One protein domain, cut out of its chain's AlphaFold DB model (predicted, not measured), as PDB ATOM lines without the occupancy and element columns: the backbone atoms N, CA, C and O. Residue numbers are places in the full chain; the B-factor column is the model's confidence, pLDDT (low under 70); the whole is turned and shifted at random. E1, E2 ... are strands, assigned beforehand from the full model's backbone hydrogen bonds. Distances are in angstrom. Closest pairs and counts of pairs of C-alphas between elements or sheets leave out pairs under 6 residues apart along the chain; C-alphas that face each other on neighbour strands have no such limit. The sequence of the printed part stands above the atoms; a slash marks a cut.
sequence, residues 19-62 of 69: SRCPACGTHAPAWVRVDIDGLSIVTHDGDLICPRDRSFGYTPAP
ATOM      1  N   SER A  19     -14.266   5.754 -12.815       89.81
ATOM      2  CA  SER A  19     -13.411   5.328 -13.934       89.81
ATOM      3  C   SER A  19     -12.184   6.227 -14.124       89.81
ATOM      4  O   SER A  19     -11.410   6.045 -15.058       89.81
ATOM      5  N   ARG A  20     -11.998   7.229 -13.257       91.62
ATOM      6  CA  ARG A  20     -10.829   8.107 -13.218       91.62
ATOM      7  C   ARG A  20      -9.911   7.742 -12.064       91.62
ATOM      8  O   ARG A  20     -10.372   7.604 -10.930       91.62
ATOM      9  N   CYS A  21      -8.616   7.692 -12.362       90.44
ATOM     10  CA  CYS A  21      -7.558   7.508 -11.381       90.44
ATOM     11  C   CYS A  21      -7.618   8.609 -10.304       90.44
ATOM     12  O   CYS A  21      -7.620   9.797 -10.651       90.44
ATOM     13  N   PRO A  22      -7.594   8.255  -9.008       87.56
ATOM     14  CA  PRO A  22      -7.698   9.228  -7.922       87.56
ATOM     15  C   PRO A  22      -6.462  10.132  -7.790       87.56
ATOM     16  O   PRO A  22      -6.563  11.212  -7.217       87.56
ATOM     17  N   ALA A  23      -5.301   9.718  -8.314       89.50
ATOM     18  CA  ALA A  23      -4.058  10.485  -8.211       89.50
ATOM     19  C   ALA A  23      -3.883  11.507  -9.349       89.50
ATOM     20  O   ALA A  23      -3.427  12.626  -9.119       89.50
ATOM     21  N   CYS A  24      -4.235  11.141 -10.586       91.06
ATOM     22  CA  CYS A  24      -3.962  11.976 -11.761       91.06
ATOM     23  C   CYS A  24      -5.200  12.428 -12.544       91.06
ATOM     24  O   CYS A  24      -5.067  13.265 -13.434       91.06
ATOM     25  N   GLY A  25      -6.380  11.874 -12.252       90.62
ATOM     26  CA  GLY A  25      -7.637  12.194 -12.932       90.62
ATOM     27  C   GLY A  25      -7.795  11.605 -14.339       90.62
ATOM     28  O   GLY A  25      -8.857  11.777 -14.938       90.62
ATOM     29  N   THR A  26      -6.783  10.907 -14.867       92.75
ATOM     30  CA  THR A  26      -6.857  10.208 -16.164       92.75
ATOM     31  C   THR A  26      -7.895   9.092 -16.104       92.75
ATOM     32  O   THR A  26      -8.066   8.461 -15.060       92.75
ATOM     33  N   HIS A  27      -8.589   8.850 -17.216       92.94
ATOM     34  CA  HIS A  27      -9.485   7.704 -17.353       92.94
ATOM     35  C   HIS A  27      -8.677   6.399 -17.273       92.94
ATOM     36  O   HIS A  27      -7.822   6.159 -18.117       92.94
ATOM     37  N   ALA A  28      -8.940   5.610 -16.238       91.12
ATOM     38  CA  ALA A  28      -8.293   4.346 -15.907       91.12
ATOM     39  C   ALA A  28      -9.353   3.462 -15.223       91.12
ATOM     40  O   ALA A  28      -9.413   3.423 -13.996       91.12
ATOM     41  N   PRO A  29     -10.286   2.853 -15.972       88.19
ATOM     42  CA  PRO A  29     -11.468   2.193 -15.417       88.19
ATOM     43  C   PRO A  29     -11.132   1.014 -14.499       88.19
ATOM     44  O   PRO A  29     -11.924   0.692 -13.616       88.19
ATOM     45  N   ALA A  30      -9.953   0.413 -14.669       89.19
ATOM     46  CA  ALA A  30      -9.450  -0.652 -13.816       89.19
ATOM     47  C   ALA A  30      -8.303  -0.180 -12.906       89.19
ATOM     48  O   ALA A  30      -7.490  -0.994 -12.469       89.19
ATOM     49  N   TRP A  31      -8.222   1.124 -12.588       90.12
ATOM     50  CA  TRP A  31      -7.263   1.602 -11.587       90.12
ATOM     51  C   TRP A  31      -7.415   0.810 -10.294       90.12
ATOM     52  O   TRP A  31      -8.535   0.478  -9.900       90.12
ATOM     53  N   VAL A  32      -6.309   0.539  -9.608       89.06
ATOM     54  CA  VAL A  32      -6.310  -0.147  -8.314       89.06
ATOM     55  C   VAL A  32      -5.256   0.452  -7.392       89.06
ATOM     56  O   VAL A  32      -4.281   1.051  -7.833       89.06
ATOM     57  N   ARG A  33      -5.499   0.350  -6.086       88.44
ATOM     58  CA  ARG A  33      -4.499   0.623  -5.058       88.44
ATOM     59  C   ARG A  33      -3.964  -0.718  -4.576       88.44
ATOM     60  O   ARG A  33      -4.765  -1.582  -4.226       88.44
ATOM     61  N   VAL A  34      -2.651  -0.883  -4.619       86.12
ATOM     62  CA  VAL A  34      -1.939  -2.100  -4.231       86.12
ATOM     63  C   VAL A  34      -1.131  -1.794  -2.982       86.12
ATOM     64  O   VAL A  34      -0.289  -0.897  -3.004       86.12
ATOM     65  N   ASP A  35      -1.379  -2.551  -1.917       86.62
ATOM     66  CA  ASP A  35      -0.609  -2.466  -0.682       86.62
ATOM     67  C   ASP A  35       0.453  -3.580  -0.664       86.62
ATOM     68  O   ASP A  35       0.109  -4.764  -0.674       86.62
ATOM     69  N   ILE A  36       1.740  -3.220  -0.684       82.19
ATOM     70  CA  ILE A  36       2.868  -4.168  -0.704       82.19
ATOM     71  C   ILE A  36       4.026  -3.626   0.138       82.19
ATOM     72  O   ILE A  36       4.386  -2.463   0.006       82.19
ATOM     73  N   ASP A  37       4.596  -4.434   1.034       82.19
ATOM     74  CA  ASP A  37       5.762  -4.067   1.862       82.19
ATOM     75  C   ASP A  37       5.658  -2.702   2.585       82.19
ATOM     76  O   ASP A  37       6.631  -1.964   2.722       82.19
ATOM     77  N   GLY A  38       4.454  -2.342   3.053       77.19
ATOM     78  CA  GLY A  38       4.190  -1.058   3.721       77.19
ATOM     79  C   GLY A  38       4.029   0.136   2.771       77.19
ATOM     80  O   GLY A  38       3.885   1.272   3.224       77.19
ATOM     81  N   LEU A  39       4.027  -0.117   1.465       82.25
ATOM     82  CA  LEU A  39       3.740   0.847   0.418       82.25
ATOM     83  C   LEU A  39       2.292   0.711  -0.064       82.25
ATOM     84  O   LEU A  39       1.799  -0.401  -0.189       82.25
ATOM     85  N   SER A  40       1.635   1.825  -0.387       85.94
ATOM     86  CA  SER A  40       0.272   1.884  -0.935       85.94
ATOM     87  C   SER A  40       0.241   2.572  -2.307       85.94
ATOM     88  O   SER A  40       0.082   3.791  -2.415       85.94
ATOM     89  N   ILE A  41       0.458   1.804  -3.373       87.38
ATOM     90  CA  ILE A  41       0.725   2.306  -4.731       87.38
ATOM     91  C   ILE A  41      -0.567   2.372  -5.549       87.38
ATOM     92  O   ILE A  41      -1.341   1.417  -5.569       87.38
ATOM     93  N   VAL A  42      -0.796   3.465  -6.280       90.56
ATOM     94  CA  VAL A  42      -1.896   3.562  -7.256       90.56
ATOM     95  C   VAL A  42      -1.421   3.136  -8.646       90.56
ATOM     96  O   VAL A  42      -0.492   3.725  -9.197       90.56
ATOM     97  N   THR A  43      -2.107   2.172  -9.256       90.94
ATOM     98  CA  THR A  43      -1.878   1.740 -10.641       90.94
ATOM     99  C   THR A  43      -3.055   2.107 -11.548       90.94
ATOM    100  O   THR A  43      -4.199   2.237 -11.108       90.94
ATOM    101  N   HIS A  44      -2.767   2.319 -12.829       92.69
ATOM    102  CA  HIS A  44      -3.726   2.381 -13.920       92.69
ATOM    103  C   HIS A  44      -3.875   0.989 -14.510       92.69
ATOM    104  O   HIS A  44      -2.872   0.334 -14.772       92.69
ATOM    105  N   ASP A  45      -5.125   0.569 -14.685       85.62
ATOM    106  CA  ASP A  45      -5.520  -0.638 -15.416       85.62
ATOM    107  C   ASP A  45      -4.787  -1.939 -15.017       85.62
ATOM    108  O   ASP A  45      -4.819  -2.935 -15.731       85.62
ATOM    109  N   GLY A  46      -4.208  -1.949 -13.811       79.38
ATOM    110  CA  GLY A  46      -3.594  -3.103 -13.164       79.38
ATOM    111  C   GLY A  46      -2.091  -3.282 -13.392       79.38
ATOM    112  O   GLY A  46      -1.474  -4.008 -12.620       79.38
ATOM    113  N   ASP A  47      -1.482  -2.617 -14.374       82.69
ATOM    114  CA  ASP A  47      -0.110  -2.911 -14.820       82.69
ATOM    115  C   ASP A  47       0.833  -1.696 -14.836       82.69
ATOM    116  O   ASP A  47       2.053  -1.857 -14.782       82.69
ATOM    117  N   LEU A  48       0.292  -0.477 -14.851       88.94
ATOM    118  CA  LEU A  48       1.077   0.754 -14.926       88.94
ATOM    119  C   LEU A  48       0.967   1.563 -13.636       88.94
ATOM    120  O   LEU A  48      -0.110   2.020 -13.270       88.94
ATOM    121  N   ILE A  49       2.082   1.822 -12.952       90.19
ATOM    122  CA  ILE A  49       2.081   2.733 -11.796       90.19
ATOM    123  C   ILE A  49       1.691   4.144 -12.255       90.19
ATOM    124  O   ILE A  49       2.200   4.652 -13.258       90.19
ATOM    125  N   CYS A  50       0.797   4.804 -11.516       90.75
ATOM    126  CA  CYS A  50       0.410   6.174 -11.814       90.75
ATOM    127  C   CYS A  50       1.617   7.116 -11.619       90.75
ATOM    128  O   CYS A  50       2.092   7.268 -10.495       90.75
ATOM    129  N   PRO A  51       2.071   7.854 -12.649       87.50
ATOM    130  CA  PRO A  51       3.244   8.731 -12.531       87.50
ATOM    131  C   PRO A  51       2.996   9.963 -11.649       87.50
ATOM    132  O   PRO A  51       3.920  10.698 -11.318       87.50
ATOM    133  N   ARG A  52       1.731  10.227 -11.300       87.56
ATOM    134  CA  ARG A  52       1.309  11.310 -10.403       87.56
ATOM    135  C   ARG A  52       0.949  10.816  -9.002       87.56
ATOM    136  O   ARG A  52       0.459  11.610  -8.199       87.56
ATOM    137  N   ASP A  53       1.205   9.546  -8.700       83.94
ATOM    138  CA  ASP A  53       1.219   9.065  -7.325       83.94
ATOM    139  C   ASP A  53       2.370   9.752  -6.575       83.94
ATOM    140  O   ASP A  53       3.535   9.379  -6.693       83.94
ATOM    141  N   ARG A  54       2.037  10.813  -5.832       71.12
ATOM    142  CA  ARG A  54       3.009  11.633  -5.091       71.12
ATOM    143  C   ARG A  54       3.673  10.874  -3.950       71.12
ATOM    144  O   ARG A  54       4.757  11.257  -3.530       71.12
ATOM    145  N   SER A  55       2.996   9.855  -3.431       72.50
ATOM    146  CA  SER A  55       3.526   8.987  -2.386       72.50
ATOM    147  C   SER A  55       4.474   7.944  -2.962       72.50
ATOM    148  O   SER A  55       5.365   7.503  -2.250       72.50
ATOM    149  N   PHE A  56       4.288   7.530  -4.222       73.38
ATOM    150  CA  PHE A  56       4.896   6.310  -4.763       73.38
ATOM    151  C   PHE A  56       4.765   5.142  -3.770       73.38
ATOM    152  O   PHE A  56       5.702   4.401  -3.485       73.38
ATOM    153  N   GLY A  57       3.598   5.056  -3.137       68.06
ATOM    154  CA  GLY A  57       3.356   4.113  -2.064       68.06
ATOM    155  C   GLY A  57       3.832   4.506  -0.670       68.06
ATOM    156  O   GLY A  57       3.335   3.923   0.285       68.06
ATOM    157  N   TYR A  58       4.696   5.502  -0.484       70.44
ATOM    158  CA  TYR A  58       5.116   5.904   0.856       70.44
ATOM    159  C   TYR A  58       3.919   6.290   1.732       70.44
ATOM    160  O   TYR A  58       3.252   7.304   1.510       70.44
ATOM    161  N   THR A  59       3.684   5.472   2.752       69.31
ATOM    162  CA  THR A  59       2.698   5.715   3.796       69.31
ATOM    163  C   THR A  59       3.463   5.847   5.109       69.31
ATOM    164  O   THR A  59       4.162   4.905   5.488       69.31
ATOM    165  N   PRO A  60       3.396   6.997   5.806       66.88
ATOM    166  CA  PRO A  60       4.038   7.131   7.104       66.88
ATOM    167  C   PRO A  60       3.510   6.058   8.055       66.88
ATOM    168  O   PRO A  60       2.298   5.839   8.129       66.88
ATOM    169  N   ALA A  61       4.405   5.419   8.810       71.88
ATOM    170  CA  ALA A  61       3.976   4.564   9.904       71.88
ATOM    171  C   ALA A  61       3.109   5.389  10.876       71.88
ATOM    172  O   ALA A  61       3.450   6.547  11.157       71.88
ATOM    173  N   PRO A  62       1.995   4.836  11.391       74.00
ATOM    174  CA  PRO A  62       1.230   5.514  12.424       74.00
ATOM    175  C   PRO A  62       2.137   5.809  13.622       74.00
ATOM    176  O   PRO A  62       3.011   5.007  13.966       74.00
TER     177      PRO A  62
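AT A GLANCE: This is residues 19 to 62 of the 69 residues of an uncharacterized protein of Streptomyces sp. RPA4-2 (UniProt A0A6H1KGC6). With little regular structure, this is one two-stranded hairpin, E1 and E2, with two long unnamed stretches, residues 19 to 31 before it and 45 to 62 after it. The later stretch folds back along E2, short pairings tying residues 48 to 49 and 57 to 58 to it. The printed part has 44 residues, 11 of them in the two named strands, E1 then E2, antiparallel; the class is all strand. It is compact, radius of gyration of the C-alphas 10.2 A, and only just elongated, spanning 31 by 16 by 15 A.

HOW THE PARTS SIT: E1, residues 32 to 36, and E2, residues 39 to 44, form an antiparallel hairpin at 151 degrees, joined by a tight link. C-alphas 35 and 40 face each other at 4.4 A. N 34 and O 41 are within hydrogen-bond range at 2.8 A. Residues 39 to 40 of E2 pair antiparallel with 57 to 58, and 43 to 44 with 48 to 49.

IN THESE COORDINATES: E1 begins at C-alpha 32, (-6.310, -0.147, -8.314), and measures 12.6 A. E2 measures 16.2 A, ending at C-alpha 44, (-3.726, 2.381, -13.920).

THE WHOLE: The farthest C-alphas, of His 27 and Pro 62, are 31.7 A apart. The printed part has no cut. Model pLDDT is under 70 at residues 57, 59 and 60.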